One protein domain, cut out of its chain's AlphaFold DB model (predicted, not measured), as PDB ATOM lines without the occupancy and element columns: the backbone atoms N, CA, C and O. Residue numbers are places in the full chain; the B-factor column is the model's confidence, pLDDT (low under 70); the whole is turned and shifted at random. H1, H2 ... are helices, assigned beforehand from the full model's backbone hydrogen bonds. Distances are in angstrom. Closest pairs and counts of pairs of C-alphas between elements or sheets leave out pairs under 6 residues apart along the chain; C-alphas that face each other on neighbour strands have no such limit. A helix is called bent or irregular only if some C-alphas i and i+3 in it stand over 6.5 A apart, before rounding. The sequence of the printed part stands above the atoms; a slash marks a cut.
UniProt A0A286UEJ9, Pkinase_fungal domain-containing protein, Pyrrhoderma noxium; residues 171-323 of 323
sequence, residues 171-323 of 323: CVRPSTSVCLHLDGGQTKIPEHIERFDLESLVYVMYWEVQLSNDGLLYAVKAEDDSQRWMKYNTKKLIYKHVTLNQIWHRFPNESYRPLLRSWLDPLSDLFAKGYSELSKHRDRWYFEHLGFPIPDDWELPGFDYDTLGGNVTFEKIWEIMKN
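This is residues 171 to 323 of the 323 residues of the protein "Pkinase_fungal domain-containing protein" of Pyrrhoderma noxium (UniProt A0A286UEJ9). One long helix, H5, runs along the length of an elongated body; over its first half H2 crosses it, H4 packs on it, and H6 folds back beside it. H1 packs on H2 at the side away from H5, H3 lies farther out and touches no helix, and a 25-residue link leads from the far end of H5 back to H6. The printed part has 153 residues with six named helices, H1 to H6 in order along the chain, and no named strand; the class is all helix. The whole is compact, with a radius of gyration of the C-alphas of 16.6 A, and spans 54 by 32 by 26 A.

H5, residues 257 to 288, is 44.2 A long, from C-alpha 257 at (-25.146, -52.306, 18.820) to C-alpha 288 at (-63.982, -51.851, -2.257). It is irregular, with C-alphas 262 and 265 standing 7.0 A apart, and has a kink of 37 degrees near residue 264. H2, residues 194 to 211, measures 26.1 A. H4 is residues 238 to 245, H1 residues 176 to 181, and H3 residues 222 to 231. H6, residues 314 to 322, ends with C-alpha 322 at (-37.854, -53.162, 29.805).

H5 touches H6 with residues 262 to 267 alone; the closest C-alphas, those of Trp 263 and Ile 320, are 5.9 A apart. The two form a helical hairpin, at a shallow tilt of 21 degrees, opposite ways. H5 touches H2 with residues 260 to 267 alone, at a steep tilt of 48 degrees; the closest C-alphas are those of Tyr 206 and Leu 264, 7.0 A. With residues 268 to 272 alone it touches H4, at a steep tilt of 51 degrees; the closest C-alphas are those of Leu 244 and Ser 268, 5.5 A. H2 and H4 are near each other. H1 touches residues 196 to 200 of H2, at a steep tilt of 58 degrees, with the C-alphas of Ser 177 and Phe 196 closest at 5.3 A. H1 and H4 only just touch, with 3 pairs of C-alphas within 8 A, the closest those of Leu 180 and Lys 240 at 7.5 A. H3 and H2 are close but not clearly touching; their closest C-alphas, those of Leu 211 and Ala 222, are 6.1 A apart. In H1, H2, H3 and H6 every O i to N i+4 pair is within hydrogen-bond range; in H4 3 of 4 are, in H5 26 of 28.

The two C-alphas farthest apart, those of Asp 214 and Leu 290, are 54.5 A apart. The printed part has no cut. The links H1 to H2, H4 to H5 and H5 to H6 are long. Mean pLDDT of the printed part is 72.1; residues 171 to 189, 211 to 254 and 291 to 298 are under 70.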
ATOM      1  N   CYS A 171     -51.451 -29.047  13.724       51.44
ATOM      2  CA  CYS A 171     -50.072 -28.819  14.133       51.44
ATOM      3  C   CYS A 171     -49.468 -27.652  13.330       51.44
ATOM      4  O   CYS A 171     -49.194 -27.807  12.145       51.44
ATOM      5  N   VAL A 172     -49.306 -26.471  13.947       47.38
ATOM      6  CA  VAL A 172     -48.808 -25.259  13.256       47.38
ATOM      7  C   VAL A 172     -47.376 -25.487  12.755       47.38
ATOM      8  O   VAL A 172     -46.918 -24.861  11.801       47.38
ATOM      9  N   ARG A 173     -46.681 -26.451  13.370       55.59
ATOM     10  CA  ARG A 173     -45.422 -27.039  12.920       55.59
ATOM     11  C   ARG A 173     -45.518 -28.555  13.092       55.59
ATOM     12  O   ARG A 173     -45.218 -29.031  14.184       55.59
ATOM     13  N   PRO A 174     -45.980 -29.309  12.078       55.06
ATOM     14  CA  PRO A 174     -46.120 -30.750  12.210       55.06
ATOM     15  C   PRO A 174     -44.781 -31.365  12.617       55.06
ATOM     16  O   PRO A 174     -43.749 -31.136  11.980       55.06
ATOM     17  N   SER A 175     -44.805 -32.109  13.726       59.59
ATOM     18  CA  SER A 175     -43.672 -32.938  14.135       59.59
ATOM     19  C   SER A 175     -43.312 -33.894  12.996       59.59
ATOM     20  O   SER A 175     -44.132 -34.184  12.118       59.59
ATOM     21  N   THR A 176     -42.078 -34.396  12.975       59.47
ATOM     22  CA  THR A 176     -41.647 -35.262  11.871       59.47
ATOM     23  C   THR A 176     -42.557 -36.487  11.693       59.47
ATOM     24  O   THR A 176     -42.822 -36.866  10.552       59.47
ATOM     25  N   SER A 177     -43.072 -37.071  12.777       61.50
ATOM     26  CA  SER A 177     -44.018 -38.195  12.723       61.50
ATOM     27  C   SER A 177     -45.380 -37.801  12.137       61.50
ATOM     28  O   SER A 177     -45.927 -38.526  11.310       61.50
ATOM     29  N   VAL A 178     -45.899 -36.615  12.468       60.34
ATOM     30  CA  VAL A 178     -47.123 -36.082  11.843       60.34
ATOM     31  C   VAL A 178     -46.914 -35.875  10.346       60.34
ATOM     32  O   VAL A 178     -47.764 -36.258   9.549       60.34
ATOM     33  N   CYS A 179     -45.769 -35.320   9.941       59.12
ATOM     34  CA  CYS A 179     -45.443 -35.187   8.523       59.12
ATOM     35  C   CYS A 179     -45.449 -36.549   7.821       59.12
ATOM     36  O   CYS A 179     -45.961 -36.645   6.718       59.12
ATOM     37  N   LEU A 180     -44.930 -37.601   8.456       59.31
ATOM     38  CA  LEU A 180     -44.912 -38.955   7.891       59.31
ATOM     39  C   LEU A 180     -46.294 -39.540   7.666       59.31
ATOM     40  O   LEU A 180     -46.546 -40.123   6.617       59.31
ATOM     41  N   HIS A 181     -47.208 -39.310   8.601       65.38
ATOM     42  CA  HIS A 181     -48.598 -39.704   8.424       65.38
ATOM     43  C   HIS A 181     -49.240 -39.077   7.166       65.38
ATOM     44  O   HIS A 181     -50.062 -39.714   6.502       65.38
ATOM     45  N   LEU A 182     -48.814 -37.858   6.815       59.62
ATOM     46  CA  LEU A 182     -49.332 -37.077   5.690       59.62
ATOM     47  C   LEU A 182     -48.773 -37.473   4.312       59.62
ATOM     48  O   LEU A 182     -49.250 -36.946   3.307       59.62
ATOM     49  N   ASP A 183     -47.807 -38.398   4.216       54.41
ATOM     50  CA  ASP A 183     -47.082 -38.759   2.973       54.41
ATOM     51  C   ASP A 183     -47.927 -39.449   1.871       54.41
ATOM     52  O   ASP A 183     -47.414 -40.102   0.971       54.41
ATOM     53  N   GLY A 184     -49.251 -39.307   1.905       52.75
ATOM     54  CA  GLY A 184     -50.183 -39.834   0.906       52.75
ATOM     55  C   GLY A 184     -50.889 -38.770   0.067       52.75
ATOM     56  O   GLY A 184     -51.910 -39.086  -0.527       52.75
ATOM     57  N   GLY A 185     -50.409 -37.521   0.058       52.34
ATOM     58  CA  GLY A 185     -51.128 -36.393  -0.556       52.34
ATOM     59  C   GLY A 185     -52.126 -35.708   0.382       52.34
ATOM     60  O   GLY A 185     -52.787 -34.756  -0.022       52.34
ATOM     61  N   GLN A 186     -52.179 -36.124   1.653       59.31
ATOM     62  CA  GLN A 186     -53.088 -35.544   2.634       59.31
ATOM     63  C   GLN A 186     -52.798 -34.054   2.845       59.31
ATOM     64  O   GLN A 186     -51.680 -33.646   3.165       59.31
ATOM     65  N   THR A 187     -53.829 -33.230   2.686       58.38
ATOM     66  CA  THR A 187     -53.749 -31.770   2.847       58.38
ATOM     67  C   THR A 187     -54.151 -31.331   4.252       58.38
ATOM     68  O   THR A 187     -53.800 -30.231   4.690       58.38
ATOM     69  N   LYS A 188     -54.857 -32.193   4.996       64.69
ATOM     70  CA  LYS A 188     -55.285 -31.931   6.369       64.69
ATOM     71  C   LYS A 188     -54.342 -32.595   7.362       64.69
ATOM     72  O   LYS A 188     -54.214 -33.810   7.395       64.69
ATOM     73  N   ILE A 189     -53.752 -31.776   8.225       66.12
ATOM     74  CA  ILE A 189     -52.943 -32.227   9.359       66.12
ATOM     75  C   ILE A 189     -53.853 -32.977  10.351       66.12
ATOM     76  O   ILE A 189     -54.847 -32.374  10.777       66.12
ATOM     77  N   PRO A 190     -53.554 -34.245  10.707       71.88
ATOM     78  CA  PRO A 190     -54.331 -34.995  11.690       71.88
ATOM     79  C   PRO A 190     -54.234 -34.344  13.072       71.88
ATOM     80  O   PRO A 190     -53.328 -33.547  13.348       71.88
ATOM     81  N   GLU A 191     -55.165 -34.702  13.953       78.81
ATOM     82  CA  GLU A 191     -55.042 -34.347  15.364       78.81
ATOM     83  C   GLU A 191     -53.781 -34.995  15.942       78.81
ATOM     84  O   GLU A 191     -53.419 -36.121  15.600       78.81
ATOM     85  N   HIS A 192     -53.056 -34.255  16.784       83.50
ATOM     86  CA  HIS A 192     -51.845 -34.804  17.384       83.50
ATOM     87  C   HIS A 192     -52.216 -35.806  18.476       83.50
ATOM     88  O   HIS A 192     -53.100 -35.541  19.288       83.50
ATOM     89  N   ILE A 193     -51.498 -36.922  18.533       89.06
ATOM     90  CA  ILE A 193     -51.732 -38.028  19.466       89.06
ATOM     91  C   ILE A 193     -50.418 -38.481  20.107       89.06
ATOM     92  O   ILE A 193     -49.337 -38.176  19.605       89.06
ATOM     93  N   GLU A 194     -50.504 -39.242  21.201       93.12
ATOM     94  CA  GLU A 194     -49.342 -39.762  21.944       93.12
ATOM     95  C   GLU A 194     -48.344 -40.490  21.036       93.12
ATOM     96  O   GLU A 194     -47.136 -40.248  21.107       93.12
ATOM     97  N   ARG A 195     -48.855 -41.333  20.127       92.56
ATOM     98  CA  ARG A 195     -48.035 -42.102  19.186       92.56
ATOM     99  C   ARG A 195     -47.074 -41.212  18.407       92.56
ATOM    100  O   ARG A 195     -45.947 -41.626  18.168       92.56
ATOM    101  N   PHE A 196     -47.472 -39.996  18.039       89.06
ATOM    102  CA  PHE A 196     -46.602 -39.091  17.295       89.06
ATOM    103  C   PHE A 196     -45.422 -38.573  18.125       89.06
ATOM    104  O   PHE A 196     -44.333 -38.402  17.566       89.06
ATOM    105  N   ASP A 197     -45.595 -38.359  19.431       91.31
ATOM    106  CA  ASP A 197     -44.491 -37.996  20.328       91.31
ATOM    107  C   ASP A 197     -43.543 -39.197  20.524       91.31
ATOM    108  O   ASP A 197     -42.326 -39.051  20.383       91.31
ATOM    109  N   LEU A 198     -44.092 -40.401  20.741       93.94
ATOM    110  CA  LEU A 198     -43.310 -41.642  20.867       93.94
ATOM    111  C   LEU A 198     -42.548 -41.995  19.580       93.94
ATOM    112  O   LEU A 198     -41.379 -42.370  19.622       93.94
ATOM    113  N   GLU A 199     -43.171 -41.836  18.418       89.50
ATOM    114  CA  GLU A 199     -42.545 -42.083  17.119       89.50
ATOM    115  C   GLU A 199     -41.420 -41.080  16.834       89.50
ATOM    116  O   GLU A 199     -40.335 -41.453  16.382       89.50
ATOM    117  N   SER A 200     -41.638 -39.802  17.161       86.81
ATOM    118  CA  SER A 200     -40.594 -38.777  17.066       86.81
ATOM    119  C   SER A 200     -39.385 -39.116  17.940       86.81
ATOM    120  O   SER A 200     -38.249 -38.911  17.512       86.81
ATOM    121  N   LEU A 201     -39.604 -39.688  19.129       91.50
ATOM    122  CA  LEU A 201     -38.527 -40.159  19.999       91.50
ATOM    123  C   LEU A 201     -37.718 -41.291  19.350       91.50
ATOM    124  O   LEU A 201     -36.489 -41.243  19.379       91.50
ATOM    125  N   VAL A 202     -38.378 -42.268  18.714       88.88
ATOM    126  CA  VAL A 202     -37.698 -43.348  17.972       88.88
ATOM    127  C   VAL A 202     -36.797 -42.784  16.878       88.88
ATOM    128  O   VAL A 202     -35.648 -43.208  16.747       88.88
ATOM    129  N   TYR A 203     -37.266 -41.774  16.143       82.00
ATOM    130  CA  TYR A 203     -36.436 -41.115  15.140       82.00
ATOM    131  C   TYR A 203     -35.226 -40.395  15.734       82.00
ATOM    132  O   TYR A 203     -34.139 -40.480  15.162       82.00
ATOM    133  N   VAL A 204     -35.385 -39.703  16.865       83.81
ATOM    134  CA  VAL A 204     -34.254 -39.055  17.546       83.81
ATOM    135  C   VAL A 204     -33.219 -40.099  17.968       83.81
ATOM    136  O   VAL A 204     -32.049 -39.939  17.630       83.81
ATOM    137  N   MET A 205     -33.643 -41.194  18.609       87.00
ATOM    138  CA  MET A 205     -32.738 -42.278  19.013       87.00
ATOM    139  C   MET A 205     -32.007 -42.895  17.813       87.00
ATOM    140  O   MET A 205     -30.798 -43.112  17.866       87.00
ATOM    141  N   TYR A 206     -32.719 -43.143  16.709       80.50
ATOM    142  CA  TYR A 206     -32.119 -43.655  15.478       80.50
ATOM    143  C   TYR A 206     -31.008 -42.732  14.962       80.50
ATOM    144  O   TYR A 206     -29.899 -43.188  14.681       80.50
ATOM    145  N   TRP A 207     -31.282 -41.427  14.866       75.75
ATOM    146  CA  TRP A 207     -30.286 -40.462  14.403       75.75
ATOM    147  C   TRP A 207     -29.111 -40.326  15.357       75.75
ATOM    148  O   TRP A 207     -27.984 -40.190  14.894       75.75
ATOM    149  N   GLU A 208     -29.337 -40.403  16.665       77.94
ATOM    150  CA  GLU A 208     -28.240 -40.430  17.627       77.94
ATOM    151  C   GLU A 208     -27.337 -41.644  17.379       77.94
ATOM    152  O   GLU A 208     -26.139 -41.474  17.162       77.94
ATOM    153  N   VAL A 209     -27.888 -42.852  17.248       75.56
ATOM    154  CA  VAL A 209     -27.074 -44.035  16.921       75.56
ATOM    155  C   VAL A 209     -26.284 -43.846  15.621       75.56
ATOM    156  O   VAL A 209     -25.079 -44.103  15.601       75.56
ATOM    157  N   GLN A 210     -26.919 -43.336  14.563       70.75
ATOM    158  CA  GLN A 210     -26.275 -43.111  13.260       70.75
ATOM    159  C   GLN A 210     -25.172 -42.043  13.289       70.75
ATOM    160  O   GLN A 210     -24.213 -42.122  12.523       70.75
ATOM    161  N   LEU A 211     -25.301 -41.038  14.155       68.88
ATOM    162  CA  LEU A 211     -24.372 -39.909  14.260       68.88
ATOM    163  C   LEU A 211     -23.305 -40.125  15.350       68.88
ATOM    164  O   LEU A 211     -22.496 -39.229  15.617       68.88
ATOM    165  N   SER A 212     -23.292 -41.298  15.987       65.62
ATOM    166  CA  SER A 212     -22.308 -41.678  17.000       65.62
ATOM    167  C   SER A 212     -21.030 -42.257  16.379       65.62
ATOM    168  O   SER A 212     -21.098 -43.089  15.476       65.62
ATOM    169  N   ASN A 213     -19.856 -41.861  16.886       57.91
ATOM    170  CA  ASN A 213     -18.566 -42.466  16.541       57.91
ATOM    171  C   ASN A 213     -17.769 -42.781  17.818       57.91
ATOM    172  O   ASN A 213     -17.560 -41.891  18.634       57.91
ATOM    173  N   ASP A 214     -17.341 -44.032  18.017       54.66
ATOM    174  CA  ASP A 214     -16.575 -44.483  19.198       54.66
ATOM    175  C   ASP A 214     -17.170 -44.072  20.562       54.66
ATOM    176  O   ASP A 214     -16.466 -43.735  21.510       54.66
ATOM    177  N   GLY A 215     -18.502 -44.065  20.672       48.16
ATOM    178  CA  GLY A 215     -19.211 -43.672  21.903       48.16
ATOM    179  C   GLY A 215     -19.269 -42.159  22.152       48.16
ATOM    180  O   GLY A 215     -19.889 -41.722  23.117       48.16
ATOM    181  N   LEU A 216     -18.692 -41.348  21.261       51.78
ATOM    182  CA  LEU A 216     -18.851 -39.900  21.230       51.78
ATOM    183  C   LEU A 216     -19.770 -39.525  20.061       51.78
ATOM    184  O   LEU A 216     -19.464 -39.721  18.884       51.78
ATOM    185  N   LEU A 217     -20.942 -38.981  20.380       53.66
ATOM    186  CA  LEU A 217     -21.832 -38.393  19.381       53.66
ATOM    187  C   LEU A 217     -21.125 -37.206  18.718       53.66
ATOM    188  O   LEU A 217     -20.567 -36.361  19.419       53.66
ATOM    189  N   TYR A 218     -21.139 -37.122  17.379       51.12
ATOM    190  CA  TYR A 218     -20.661 -35.945  16.640       51.12
ATOM    191  C   TYR A 218     -21.482 -34.720  17.077       51.12
ATOM    192  O   TYR A 218     -22.464 -34.359  16.435       51.12
ATOM    193  N   ALA A 219     -21.104 -34.046  18.165       48.03
ATOM    194  CA  ALA A 219     -21.842 -32.884  18.653       48.03
ATOM    195  C   ALA A 219     -21.877 -31.758  17.601       48.03
ATOM    196  O   ALA A 219     -22.845 -31.015  17.538       48.03
ATOM    197  N   VAL A 220     -20.870 -31.697  16.721       43.66
ATOM    198  CA  VAL A 220     -20.653 -30.566  15.803       43.66
ATOM    199  C   VAL A 220     -21.151 -30.821  14.371       43.66
ATOM    200  O   VAL A 220     -21.471 -29.872  13.667       43.66
ATOM    201  N   LYS A 221     -21.264 -32.080  13.914       43.41
ATOM    202  CA  LYS A 221     -21.714 -32.409  12.535       43.41
ATOM    203  C   LYS A 221     -23.158 -32.918  12.463       43.41
ATOM    204  O   LYS A 221     -23.804 -32.802  11.427       43.41
ATOM    205  N   ALA A 222     -23.676 -33.435  13.580       48.56
ATOM    206  CA  ALA A 222     -25.047 -33.917  13.701       48.56
ATOM    207  C   ALA A 222     -26.092 -32.799  13.589       48.56
ATOM    208  O   ALA A 222     -27.228 -33.068  13.216       48.56
ATOM    209  N   GLU A 223     -25.731 -31.558  13.917       50.00
ATOM    210  CA  GLU A 223     -26.659 -30.431  13.874       50.00
ATOM    211  C   GLU A 223     -27.039 -30.067  12.431       50.00
ATOM    212  O   GLU A 223     -28.224 -29.954  12.142       50.00
ATOM    213  N   ASP A 224     -26.088 -30.042  11.493       49.56
ATOM    214  CA  ASP A 224     -26.369 -29.759  10.077       49.56
ATOM    215  C   ASP A 224     -27.176 -30.868   9.388       49.56
ATOM    216  O   ASP A 224     -28.131 -30.576   8.667       49.56
ATOM    217  N   ASP A 225     -26.843 -32.142   9.612       48.53
ATOM    218  CA  ASP A 225     -27.546 -33.255   8.960       48.53
ATOM    219  C   ASP A 225     -28.903 -33.558   9.624       48.53
ATOM    220  O   ASP A 225     -29.876 -33.835   8.919       48.53
ATOM    221  N   SER A 226     -29.032 -33.383  10.947       48.03
ATOM    222  CA  SER A 226     -30.328 -33.422  11.641       48.03
ATOM    223  C   SER A 226     -31.208 -32.235  11.249       48.03
ATOM    224  O   SER A 226     -32.405 -32.416  11.033       48.03
ATOM    225  N   GLN A 227     -30.654 -31.023  11.118       52.56
ATOM    226  CA  GLN A 227     -31.413 -29.866  10.639       52.56
ATOM    227  C   GLN A 227     -31.797 -30.019   9.167       52.56
ATOM    228  O   GLN A 227     -32.917 -29.672   8.802       52.56
ATOM    229  N   ARG A 228     -30.927 -30.576   8.312       50.53
ATOM    230  CA  ARG A 228     -31.277 -30.943   6.928       50.53
ATOM    231  C   ARG A 228     -32.384 -31.992   6.887       50.53
ATOM    232  O   ARG A 228     -33.291 -31.858   6.072       50.53
ATOM    233  N   TRP A 229     -32.357 -32.979   7.782       51.56
ATOM    234  CA  TRP A 229     -33.405 -33.993   7.893       51.56
ATOM    235  C   TRP A 229     -34.753 -33.428   8.353       51.56
ATOM    236  O   TRP A 229     -35.794 -33.773   7.787       51.56
ATOM    237  N   MET A 230     -34.733 -32.502   9.315       50.12
ATOM    238  CA  MET A 230     -35.914 -31.750   9.757       50.12
ATOM    239  C   MET A 230     -36.413 -30.766   8.682       50.12
ATOM    240  O   MET A 230     -37.608 -30.514   8.595       50.12
ATOM    241  N   LYS A 231     -35.518 -30.249   7.825       48.66
ATOM    242  CA  LYS A 231     -35.839 -29.369   6.684       48.66
ATOM    243  C   LYS A 231     -36.294 -30.117   5.425       48.66
ATOM    244  O   LYS A 231     -36.757 -29.460   4.491       48.66
ATOM    245  N   TYR A 232     -36.166 -31.448   5.341       44.91
ATOM    246  CA  TYR A 232     -36.668 -32.183   4.179       44.91
ATOM    247  C   TYR A 232     -38.197 -32.123   4.144       44.91
ATOM    248  O   TYR A 232     -38.896 -32.812   4.882       44.91
ATOM    249  N   ASN A 233     -38.665 -31.259   3.246       41.44
ATOM    250  CA  ASN A 233     -40.051 -31.027   2.884       41.44
ATOM    251  C   ASN A 233     -40.746 -32.329   2.435       41.44
ATOM    252  O   ASN A 233     -40.093 -33.266   1.963       41.44
ATOM    253  N   THR A 234     -42.072 -32.339   2.541       47.19
ATOM    254  CA  THR A 234     -43.042 -33.440   2.353       47.19
ATOM    255  C   THR A 234     -42.812 -34.407   1.181       47.19
ATOM    256  O   THR A 234     -43.292 -35.525   1.218       47.19
ATOM    257  N   LYS A 235     -42.017 -34.071   0.160       40.25
ATOM    258  CA  LYS A 235     -41.753 -34.951  -0.999       40.25
ATOM    259  C   LYS A 235     -40.679 -36.035  -0.779       40.25
ATOM    260  O   LYS A 235     -40.379 -36.781  -1.706       40.25
ATOM    261  N   LYS A 236     -40.058 -36.118   0.406       44.75
ATOM    262  CA  LYS A 236     -39.066 -37.162   0.763       44.75
ATOM    263  C   LYS A 236     -39.451 -37.976   2.009       44.75
ATOM    264  O   LYS A 236     -38.589 -38.623   2.599       44.75
ATOM    265  N   LEU A 237     -40.713 -37.961   2.425       49.16
ATOM    266  CA  LEU A 237     -41.195 -38.723   3.583       49.16
ATOM    267  C   LEU A 237     -41.164 -40.248   3.339       49.16
ATOM    268  O   LEU A 237     -40.821 -40.990   4.261       49.16
ATOM    269  N   ILE A 238     -41.281 -40.692   2.080       47.03
ATOM    270  CA  ILE A 238     -41.067 -42.091   1.667       47.03
ATOM    271  C   ILE A 238     -39.685 -42.581   2.124       47.03
ATOM    272  O   ILE A 238     -39.541 -43.707   2.600       47.03
ATOM    273  N   TYR A 239     -38.662 -41.717   2.089       48.06
ATOM    274  CA  TYR A 239     -37.330 -42.062   2.588       48.06
ATOM    275  C   TYR A 239     -37.300 -42.299   4.096       48.06
ATOM    276  O   TYR A 239     -36.456 -43.071   4.533       48.06
ATOM    277  N   LYS A 240     -38.189 -41.705   4.900       53.78
ATOM    278  CA  LYS A 240     -38.246 -41.925   6.356       53.78
ATOM    279  C   LYS A 240     -38.972 -43.239   6.704       53.78
ATOM    280  O   LYS A 240     -38.496 -43.949   7.585       53.78
ATOM    281  N   HIS A 241     -40.017 -43.630   5.960       54.50
ATOM    282  CA  HIS A 241     -40.588 -44.990   6.038       54.50
ATOM    283  C   HIS A 241     -39.571 -46.060   5.622       54.50
ATOM    284  O   HIS A 241     -39.417 -47.088   6.278       54.50
ATOM    285  N   VAL A 242     -38.824 -45.792   4.551       52.25
ATOM    286  CA  VAL A 242     -37.719 -46.644   4.102       52.25
ATOM    287  C   VAL A 242     -36.579 -46.661   5.126       52.25
ATOM    288  O   VAL A 242     -35.993 -47.711   5.347       52.25
ATOM    289  N   THR A 243     -36.302 -45.548   5.813       56.41
ATOM    290  CA  THR A 243     -35.262 -45.465   6.855       56.41
ATOM    291  C   THR A 243     -35.521 -46.432   8.013       56.41
ATOM    292  O   THR A 243     -34.582 -47.111   8.414       56.41
ATOM    293  N   LEU A 244     -36.766 -46.570   8.499       56.66
ATOM    294  CA  LEU A 244     -37.095 -47.571   9.535       56.66
ATOM    295  C   LEU A 244     -36.895 -49.015   9.040       56.66
ATOM    296  O   LEU A 244     -36.509 -49.880   9.815       56.66
ATOM    297  N   ASN A 245     -37.091 -49.268   7.744       54.47
ATOM    298  CA  ASN A 245     -36.857 -50.581   7.134       54.47
ATOM    299  C   ASN A 245     -35.382 -50.839   6.761       54.47
ATOM    300  O   ASN A 245     -34.999 -51.978   6.515       54.47
ATOM    301  N   GLN A 246     -34.541 -49.801   6.688       55.84
ATOM    302  CA  GLN A 246     -33.152 -49.880   6.209       55.84
ATOM    303  C   GLN A 246     -32.102 -49.636   7.293       55.84
ATOM    304  O   GLN A 246     -30.915 -49.528   6.973       55.84
ATOM    305  N   ILE A 247     -32.521 -49.593   8.561       56.19
ATOM    306  CA  ILE A 247     -31.642 -49.462   9.730       56.19
ATOM    307  C   ILE A 247     -30.410 -50.375   9.595       56.19
ATOM    308  O   ILE A 247     -29.286 -49.929   9.780       56.19
ATOM    309  N   TRP A 248     -30.617 -51.593   9.095       50.84
ATOM    310  CA  TRP A 248     -29.653 -52.663   8.831       50.84
ATOM    311  C   TRP A 248     -28.415 -52.301   7.987       50.84
ATOM    312  O   TRP A 248     -27.391 -52.975   8.108       50.84
ATOM    313  N   HIS A 249     -28.466 -51.282   7.120       50.03
ATOM    314  CA  HIS A 249     -27.457 -51.105   6.058       50.03
ATOM    315  C   HIS A 249     -26.395 -50.027   6.319       50.03
ATOM    316  O   HIS A 249     -25.488 -49.855   5.500       50.03
ATOM    317  N   ARG A 250     -26.457 -49.308   7.445       55.03
ATOM    318  CA  ARG A 250     -25.461 -48.290   7.814       55.03
ATOM    319  C   ARG A 250     -25.074 -48.432   9.279       55.03
ATOM    320  O   ARG A 250     -25.734 -47.862  10.138       55.03
ATOM    321  N   PHE A 251     -23.983 -49.146   9.565       57.88
ATOM    322  CA  PHE A 251     -23.394 -49.143  10.908       57.88
ATOM    323  C   PHE A 251     -21.871 -49.097  10.890       57.88
ATOM    324  O   PHE A 251     -21.242 -50.089  10.523       57.88
ATOM    325  N   PRO A 252     -21.277 -47.987  11.357       53.03
ATOM    326  CA  PRO A 252     -19.861 -47.937  11.690       53.03
ATOM    327  C   PRO A 252     -19.541 -48.189  13.183       53.03
ATOM    328  O   PRO A 252     -18.404 -48.533  13.469       53.03
ATOM    329  N   ASN A 253     -20.486 -48.076  14.137       61.44
ATOM    330  CA  ASN A 253     -20.153 -48.038  15.578       61.44
ATOM    331  C   ASN A 253     -20.646 -49.264  16.386       61.44
ATOM    332  O   ASN A 253     -21.846 -49.537  16.465       61.44
ATOM    333  N   GLU A 254     -19.721 -49.991  17.026       69.19
ATOM    334  CA  GLU A 254     -20.021 -51.182  17.836       69.19
ATOM    335  C   GLU A 254     -20.689 -50.861  19.184       69.19
ATOM    336  O   GLU A 254     -21.501 -51.657  19.659       69.19
ATOM    337  N   SER A 255     -20.414 -49.689  19.770       71.31
ATOM    338  CA  SER A 255     -20.840 -49.328  21.133       71.31
ATOM    339  C   SER A 255     -22.358 -49.188  21.289       71.31
ATOM    340  O   SER A 255     -22.892 -49.428  22.368       71.31
ATOM    341  N   TYR A 256     -23.074 -48.858  20.209       76.88
ATOM    342  CA  TYR A 256     -24.539 -48.741  20.204       76.88
ATOM    343  C   TYR A 256     -25.254 -49.983  19.653       76.88
ATOM    344  O   TYR A 256     -26.484 -50.025  19.651       76.88
ATOM    345  N   ARG A 257     -24.525 -51.036  19.245       80.94
ATOM    346  CA  ARG A 257     -25.146 -52.306  18.820       80.94
ATOM    347  C   ARG A 257     -26.075 -52.912  19.877       80.94
ATOM    348  O   ARG A 257     -27.105 -53.452  19.471       80.94
ATOM    349  N   PRO A 258     -25.777 -52.852  21.192       86.31
ATOM    350  CA  PRO A 258     -26.708 -53.360  22.191       86.31
ATOM    351  C   PRO A 258     -28.034 -52.595  22.184       86.31
ATOM    352  O   PRO A 258     -29.076 -53.236  22.189       86.31
ATOM    353  N   LEU A 259     -28.008 -51.256  22.089       87.75
ATOM    354  CA  LEU A 259     -29.221 -50.428  21.992       87.75
ATOM    355  C   LEU A 259     -30.012 -50.725  20.722       87.75
ATOM    356  O   LEU A 259     -31.238 -50.821  20.763       87.75
ATOM    357  N   LEU A 260     -29.296 -50.877  19.606       85.00
ATOM    358  CA  LEU A 260     -29.892 -51.206  18.324       85.00
ATOM    359  C   LEU A 260     -30.721 -52.488  18.436       85.00
ATOM    360  O   LEU A 260     -31.930 -52.467  18.232       85.00
ATOM    361  N   ARG A 261     -30.069 -53.573  18.853       87.25
ATOM    362  CA  ARG A 261     -30.680 -54.901  18.922       87.25
ATOM    363  C   ARG A 261     -31.753 -54.999  19.991       87.25
ATOM    364  O   ARG A 261     -32.750 -55.680  19.784       87.25
ATOM    365  N   SER A 262     -31.530 -54.379  21.154       91.31
ATOM    366  CA  SER A 262     -32.476 -54.497  22.261       91.31
ATOM    367  C   SER A 262     -33.724 -53.661  22.019       91.31
ATOM    368  O   SER A 262     -34.807 -54.109  22.382       91.31
ATOM    369  N   TRP A 263     -33.585 -52.457  21.447       93.56
ATOM    370  CA  TRP A 263     -34.674 -51.480  21.380       93.56
ATOM    371  C   TRP A 263     -35.008 -51.005  19.971       93.56
ATOM    372  O   TRP A 263     -36.167 -51.090  19.579       93.56
ATOM    373  N   LEU A 264     -34.044 -50.489  19.203       88.94
ATOM    374  CA  LEU A 264     -34.372 -49.845  17.926       88.94
ATOM    375  C   LEU A 264     -34.880 -50.828  16.873       88.94
ATOM    376  O   LEU A 264     -35.828 -50.475  16.177       88.94
ATOM    377  N   ASP A 265     -34.316 -52.034  16.773       86.94
ATOM    378  CA  ASP A 265     -34.787 -53.039  15.814       86.94
ATOM    379  C   ASP A 265     -36.226 -53.471  16.154       86.94
ATOM    380  O   ASP A 265     -37.103 -53.304  15.302       86.94
ATOM    381  N   PRO A 266     -36.549 -53.897  17.397       93.38
ATOM    382  CA  PRO A 266     -37.926 -54.256  17.730       93.38
ATOM    383  C   PRO A 266     -38.916 -53.091  17.609       93.38
ATOM    384  O   PRO A 266     -40.050 -53.304  17.179       93.38
ATOM    385  N   LEU A 267     -38.517 -51.860  17.961       93.00
ATOM    386  CA  LEU A 267     -39.371 -50.677  17.792       93.00
ATOM    387  C   LEU A 267     -39.629 -50.401  16.310       93.00
ATOM    388  O   LEU A 267     -40.760 -50.131  15.919       93.00
ATOM    389  N   SER A 268     -38.603 -50.500  15.471       87.50
ATOM    390  CA  SER A 268     -38.739 -50.243  14.036       87.50
ATOM    391  C   SER A 268     -39.621 -51.284  13.366       87.50
ATOM    392  O   SER A 268     -40.499 -50.913  12.591       87.50
ATOM    393  N   ASP A 269     -39.484 -52.555  13.747       88.69
ATOM    394  CA  ASP A 269     -40.391 -53.624  13.325       88.69
ATOM    395  C   ASP A 269     -41.840 -53.353  13.757       88.69
ATOM    396  O   ASP A 269     -42.777 -53.612  12.996       88.69
ATOM    397  N   LEU A 270     -42.042 -52.827  14.970       93.19
ATOM    398  CA  LEU A 270     -43.363 -52.485  15.501       93.19
ATOM    399  C   LEU A 270     -44.050 -51.413  14.642       93.19
ATOM    400  O   LEU A 270     -45.183 -51.603  14.190       93.19
ATOM    401  N   PHE A 271     -43.345 -50.312  14.371       89.00
ATOM    402  CA  PHE A 271     -43.845 -49.229  13.525       89.00
ATOM    403  C   PHE A 271     -44.015 -49.672  12.068       89.00
ATOM    404  O   PHE A 271     -45.031 -49.350  11.450       89.00
ATOM    405  N   ALA A 272     -43.077 -50.450  11.520       84.50
ATOM    406  CA  ALA A 272     -43.159 -50.971  10.157       84.50
ATOM    407  C   ALA A 272     -44.405 -51.846   9.953       84.50
ATOM    408  O   ALA A 272     -45.118 -51.682   8.962       84.50
ATOM    409  N   LYS A 273     -44.725 -52.723  10.916       89.25
ATOM    410  CA  LYS A 273     -45.965 -53.518  10.904       89.25
ATOM    411  C   LYS A 273     -47.205 -52.631  10.953       89.25
ATOM    412  O   LYS A 273     -48.097 -52.813  10.129       89.25
ATOM    413  N   GLY A 274     -47.242 -51.645  11.851       89.56
ATOM    414  CA  GLY A 274     -48.369 -50.713  11.955       89.56
ATOM    415  C   GLY A 274     -48.632 -49.942  10.660       89.56
ATOM    416  O   GLY A 274     -49.763 -49.896  10.176       89.56
ATOM    417  N   TYR A 275     -47.585 -49.395  10.042       85.50
ATOM    418  CA  TYR A 275     -47.717 -48.699   8.762       85.50
ATOM    419  C   TYR A 275     -48.048 -49.641   7.598       85.50
ATOM    420  O   TYR A 275     -48.794 -49.254   6.700       85.50
ATOM    421  N   SER A 276     -47.558 -50.886   7.616       84.50
ATOM    422  CA  SER A 276     -47.961 -51.901   6.636       84.50
ATOM    423  C   SER A 276     -49.453 -52.225   6.746       84.50
ATOM    424  O   SER A 276     -50.127 -52.291   5.720       84.50
ATOM    425  N   GLU A 277     -49.997 -52.360   7.957       88.50
ATOM    426  CA  GLU A 277     -51.437 -52.570   8.157       88.50
ATOM    427  C   GLU A 277     -52.272 -51.365   7.718       88.50
ATOM    428  O   GLU A 277     -53.297 -51.549   7.061       88.50
ATOM    429  N   LEU A 278     -51.807 -50.138   7.980       85.25
ATOM    430  CA  LEU A 278     -52.442 -48.929   7.448       85.25
ATOM    431  C   LEU A 278     -52.450 -48.926   5.910       85.25
ATOM    432  O   LEU A 278     -53.480 -48.628   5.306       85.25
ATOM    433  N   SER A 279     -51.333 -49.287   5.271       82.62
ATOM    434  CA  SER A 279     -51.247 -49.388   3.809       82.62
ATOM    435  C   SER A 279     -52.236 -50.418   3.265       82.62
ATOM    436  O   SER A 279     -53.031 -50.093   2.392       82.62
ATOM    437  N   LYS A 280     -52.265 -51.630   3.835       85.81
ATOM    438  CA  LYS A 280     -53.212 -52.681   3.429       85.81
ATOM    439  C   LYS A 280     -54.662 -52.246   3.621       85.81
ATOM    440  O   LYS A 280     -55.515 -52.597   2.813       85.81
ATOM    441  N   HIS A 281     -54.960 -51.517   4.699       86.75
ATOM    442  CA  HIS A 281     -56.300 -50.986   4.947       86.75
ATOM    443  C   HIS A 281     -56.709 -49.961   3.892       86.75
ATOM    444  O   HIS A 281     -57.819 -50.037   3.372       86.75
ATOM    445  N   ARG A 282     -55.792 -49.058   3.524       82.69
ATOM    446  CA  ARG A 282     -55.994 -48.106   2.424       82.69
ATOM    447  C   ARG A 282     -56.233 -48.813   1.094       82.69
ATOM    448  O   ARG A 282     -57.192 -48.474   0.408       82.69
ATOM    449  N   ASP A 283     -55.426 -49.822   0.777       84.00
ATOM    450  CA  ASP A 283     -55.564 -50.595  -0.458       84.00
ATOM    451  C   ASP A 283     -56.922 -51.307  -0.518       84.00
ATOM    452  O   ASP A 283     -57.641 -51.181  -1.507       84.00
ATOM    453  N   ARG A 284     -57.323 -52.003   0.559       86.44
ATOM    454  CA  ARG A 284     -58.642 -52.660   0.644       86.44
ATOM    455  C   ARG A 284     -59.779 -51.673   0.418       86.44
ATOM    456  O   ARG A 284     -60.644 -51.933  -0.414       86.44
ATOM    457  N   TRP A 285     -59.744 -50.531   1.103       85.25
ATOM    458  CA  TRP A 285     -60.771 -49.506   0.955       85.25
ATOM    459  C   TRP A 285     -60.855 -48.994  -0.487       85.25
ATOM    460  O   TRP A 285     -61.953 -48.896  -1.033       85.25
ATOM    461  N   TYR A 286     -59.706 -48.732  -1.122       82.69
ATOM    462  CA  TYR A 286     -59.630 -48.287  -2.515       82.69
ATOM    463  C   TYR A 286     -60.272 -49.297  -3.480       82.69
ATOM    464  O   TYR A 286     -61.047 -48.906  -4.356       82.69
ATOM    465  N   PHE A 287     -60.004 -50.596  -3.302       84.44
ATOM    466  CA  PHE A 287     -60.607 -51.649  -4.124       84.44
ATOM    467  C   PHE A 287     -62.114 -51.810  -3.879       84.44
ATOM    468  O   PHE A 287     -62.871 -51.963  -4.837       84.44
ATOM    469  N   GLU A 288     -62.562 -51.746  -2.624       85.94
ATOM    470  CA  GLU A 288     -63.982 -51.851  -2.257       85.94
ATOM    471  C   GLU A 288     -64.810 -50.666  -2.776       85.94
ATOM    472  O   GLU A 288     -65.973 -50.833  -3.141       85.94
ATOM    473  N   HIS A 289     -64.198 -49.483  -2.878       82.19
ATOM    474  CA  HIS A 289     -64.840 -48.253  -3.344       82.19
ATOM    475  C   HIS A 289     -64.441 -47.905  -4.787       82.19
ATOM    476  O   HIS A 289     -64.340 -46.735  -5.140       82.19
ATOM    477  N   LEU A 290     -64.225 -48.914  -5.643       76.12
ATOM    478  CA  LEU A 290     -64.076 -48.777  -7.105       76.12
ATOM    479  C   LEU A 290     -63.031 -47.741  -7.563       76.12
ATOM    480  O   LEU A 290     -63.172 -47.124  -8.619       76.12
ATOM    481  N   GLY A 291     -61.975 -47.548  -6.779       69.12
ATOM    482  CA  GLY A 291     -60.895 -46.629  -7.107       69.12
ATOM    483  C   GLY A 291     -61.232 -45.145  -6.957       69.12
ATOM    484  O   GLY A 291     -60.492 -44.307  -7.482       69.12
ATOM    485  N   PHE A 292     -62.310 -44.797  -6.240       69.44
ATOM    486  CA  PHE A 292     -62.495 -43.419  -5.792       69.44
ATOM    487  C   PHE A 292     -61.286 -43.015  -4.933       69.44
ATOM    488  O   PHE A 292     -60.898 -43.763  -4.031       69.44
ATOM    489  N   PRO A 293     -60.648 -41.863  -5.212       65.12
ATOM    490  CA  PRO A 293     -59.542 -41.399  -4.393       65.12
ATOM    491  C   PRO A 293     -60.035 -41.197  -2.960       65.12
ATOM    492  O   PRO A 293     -61.107 -40.628  -2.741       65.12
ATOM    493  N   ILE A 294     -59.250 -41.673  -1.992       64.31
ATOM    494  CA  ILE A 294     -59.463 -41.347  -0.582       64.31
ATOM    495  C   ILE A 294     -59.357 -39.824  -0.486       64.31
ATOM    496  O   ILE A 294     -58.321 -39.293  -0.893       64.31
ATOM    497  N   PRO A 295     -60.385 -39.107  -0.000       61.16
ATOM    498  CA  PRO A 295     -60.262 -37.677   0.214       61.16
ATOM    499  C   PRO A 295     -59.050 -37.393   1.101       61.16
ATOM    500  O   PRO A 295     -58.850 -38.050   2.125       61.16
ATOM    501  N   ASP A 296     -58.243 -36.413   0.698       55.41
ATOM    502  CA  ASP A 296     -56.976 -36.041   1.344       55.41
ATOM    503  C   ASP A 296     -57.130 -35.634   2.828       55.41
ATOM    504  O   ASP A 296     -56.145 -35.354   3.513       55.41
ATOM    505  N   ASP A 297     -58.361 -35.561   3.330       59.50
ATOM    506  CA  ASP A 297     -58.740 -35.124   4.663       59.50
ATOM    507  C   ASP A 297     -59.388 -36.209   5.546       59.50
ATOM    508  O   ASP A 297     -59.840 -35.884   6.654       59.50
ATOM    509  N   TRP A 298     -59.406 -37.476   5.101       62.91
ATOM    510  CA  TRP A 298     -60.174 -38.544   5.749       62.91
ATOM    511  C   TRP A 298     -59.316 -39.663   6.382       62.91
ATOM    512  O   TRP A 298     -58.514 -40.336   5.730       62.91
ATOM    513  N   GLU A 299     -59.547 -39.909   7.673       73.50
ATOM    514  CA  GLU A 299     -59.257 -41.175   8.360       73.50
ATOM    515  C   GLU A 299     -60.252 -42.278   7.958       73.50
ATOM    516  O   GLU A 299     -61.439 -42.224   8.282       73.50
ATOM    517  N   LEU A 300     -59.781 -43.301   7.252       77.94
ATOM    518  CA  LEU A 300     -60.629 -44.390   6.785       77.94
ATOM    519  C   LEU A 300     -61.387 -45.043   7.946       77.94
ATOM    520  O   LEU A 300     -60.768 -45.448   8.936       77.94
ATOM    521  N   PRO A 301     -62.714 -45.207   7.822       81.62
ATOM    522  CA  PRO A 301     -63.502 -45.811   8.881       81.62
ATOM    523  C   PRO A 301     -62.998 -47.224   9.195       81.62
ATOM    524  O   PRO A 301     -62.559 -47.969   8.313       81.62
ATOM    525  N   GLY A 302     -63.067 -47.588  10.475       85.06
ATOM    526  CA  GLY A 302     -62.714 -48.925  10.951       85.06
ATOM    527  C   GLY A 302     -61.217 -49.194  11.117       85.06
ATOM    528  O   GLY A 302     -60.862 -50.327  11.434       85.06
ATOM    529  N   PHE A 303     -60.344 -48.196  10.937       89.38
ATOM    530  CA  PHE A 303     -58.928 -48.309  11.291       89.38
ATOM    531  C   PHE A 303     -58.610 -47.525  12.563       89.38
ATOM    532  O   PHE A 303     -59.002 -46.371  12.705       89.38
ATOM    533  N   ASP A 304     -57.871 -48.148  13.477       91.31
ATOM    534  CA  ASP A 304     -57.350 -47.477  14.668       91.31
ATOM    535  C   ASP A 304     -56.068 -46.709  14.306       91.31
ATOM    536  O   ASP A 304     -54.979 -47.281  14.214       91.31
ATOM    537  N   TYR A 305     -56.202 -45.407  14.063       86.75
ATOM    538  CA  TYR A 305     -55.086 -44.516  13.735       86.75
ATOM    539  C   TYR A 305     -54.190 -44.186  14.930       86.75
ATOM    540  O   TYR A 305     -53.000 -43.885  14.739       86.75
ATOM    541  N   ASP A 306     -54.729 -44.294  16.142       88.69
ATOM    542  CA  ASP A 306     -54.004 -44.005  17.372       88.69
ATOM    543  C   ASP A 306     -52.910 -45.039  17.589       88.69
ATOM    544  O   ASP A 306     -51.766 -44.686  17.876       88.69
ATOM    545  N   THR A 307     -53.232 -46.306  17.328       93.06
ATOM    546  CA  THR A 307     -52.321 -47.433  17.551       93.06
ATOM    547  C   THR A 307     -51.850 -48.125  16.268       93.06
ATOM    548  O   THR A 307     -51.207 -49.175  16.320       93.06
ATOM    549  N   LEU A 308     -52.151 -47.563  15.092       90.56
ATOM    550  CA  LEU A 308     -51.889 -48.180  13.783       90.56
ATOM    551  C   LEU A 308     -52.433 -49.621  13.698       90.56
ATOM    552  O   LEU A 308     -51.703 -50.578  13.416       90.56
ATOM    553  N   GLY A 309     -53.725 -49.778  13.984       91.69
ATOM    554  CA  GLY A 309     -54.421 -51.064  13.961       91.69
ATOM    555  C   GLY A 309     -54.027 -51.985  15.118       91.69
ATOM    556  O   GLY A 309     -53.895 -53.191  14.925       91.69
ATOM    557  N   GLY A 310     -53.759 -51.429  16.300       94.94
ATOM    558  CA  GLY A 310     -53.333 -52.170  17.490       94.94
ATOM    559  C   GLY A 310     -51.867 -52.597  17.471       94.94
ATOM    560  O   GLY A 310     -51.434 -53.336  18.358       94.94
ATOM    561  N   ASN A 311     -51.082 -52.195  16.468       94.50
ATOM    562  CA  ASN A 311     -49.685 -52.612  16.334       94.50
ATOM    563  C   ASN A 311     -48.746 -51.801  17.224       94.50
ATOM    564  O   ASN A 311     -47.836 -52.381  17.806       94.50
ATOM    565  N   VAL A 312     -48.984 -50.501  17.358       94.69
ATOM    566  CA  VAL A 312     -48.138 -49.554  18.084       94.69
ATOM    567  C   VAL A 312     -48.901 -49.048  19.304       94.69
ATOM    568  O   VAL A 312     -49.613 -48.051  19.230       94.69
ATOM    569  N   THR A 313     -48.763 -49.750  20.428       96.62
ATOM    570  CA  THR A 313     -49.314 -49.325  21.724       96.62
ATOM    571  C   THR A 313     -48.185 -48.983  22.691       96.62
ATOM    572  O   THR A 313     -47.052 -49.451  22.514       96.62
ATOM    573  N   PHE A 314     -48.483 -48.181  23.716       96.00
ATOM    574  CA  PHE A 314     -47.516 -47.862  24.765       96.00
ATOM    575  C   PHE A 314     -46.978 -49.131  25.434       96.00
ATOM    576  O   PHE A 314     -45.772 -49.260  25.602       96.00
ATOM    577  N   GLU A 315     -47.840 -50.102  25.730       95.81
ATOM    578  CA  GLU A 315     -47.466 -51.353  26.393       95.81
ATOM    579  C   GLU A 315     -46.450 -52.119  25.548       95.81
ATOM    580  O   GLU A 315     -45.406 -52.521  26.049       95.81
ATOM    581  N   LYS A 316     -46.684 -52.248  24.234       97.19
ATOM    582  CA  LYS A 316     -45.739 -52.916  23.324       97.19
ATOM    583  C   LYS A 316     -44.397 -52.186  23.235       97.19
ATOM    584  O   LYS A 316     -43.356 -52.836  23.185       97.19
ATOM    585  N   ILE A 317     -44.411 -50.851  23.228       96.88
ATOM    586  CA  ILE A 317     -43.192 -50.029  23.265       96.88
ATOM    587  C   ILE A 317     -42.456 -50.231  24.597       96.88
ATOM    588  O   ILE A 317     -41.242 -50.441  24.611       96.88
ATOM    589  N   TRP A 318     -43.180 -50.214  25.715       96.25
ATOM    590  CA  TRP A 318     -42.621 -50.374  27.052       96.25
ATOM    591  C   TRP A 318     -42.036 -51.771  27.271       96.25
ATOM    592  O   TRP A 318     -40.937 -51.887  27.811       96.25
ATOM    593  N   GLU A 319     -42.698 -52.828  26.789       96.00
ATOM    594  CA  GLU A 319     -42.173 -54.201  26.803       96.00
ATOM    595  C   GLU A 319     -40.785 -54.292  26.164       96.00
ATOM    596  O   GLU A 319     -39.880 -54.906  26.729       96.00
ATOM    597  N   ILE A 320     -40.585 -53.628  25.022       96.50
ATOM    598  CA  ILE A 320     -39.279 -53.573  24.357       96.50
ATOM    599  C   ILE A 320     -38.251 -52.858  25.247       96.50
ATOM    600  O   ILE A 320     -37.126 -53.330  25.402       96.50
ATOM    601  N   MET A 321     -38.643 -51.742  25.866       93.56
ATOM    602  CA  MET A 321     -37.756 -50.897  26.672       93.56
ATOM    603  C   MET A 321     -37.440 -51.451  28.069       93.56
ATOM    604  O   MET A 321     -36.525 -50.956  28.738       93.56
ATOM    605  N   LYS A 322     -38.164 -52.474  28.540       88.44
ATOM    606  CA  LYS A 322     -37.854 -53.162  29.805       88.44
ATOM    607  C   LYS A 322     -36.568 -53.986  29.738       88.44
ATOM    608  O   LYS A 322     -35.936 -54.157  30.790       88.44
ATOM    609  N   ASN A 323     -36.220 -54.466  28.539       78.75
ATOM    610  CA  ASN A 323     -34.979 -55.184  28.229       78.75
ATOM    611  C   ASN A 323     -33.761 -54.249  28.226       78.75
ATOM    612  O   ASN A 323     -32.634 -54.752  28.400       78.75
TER     613      ASN A 323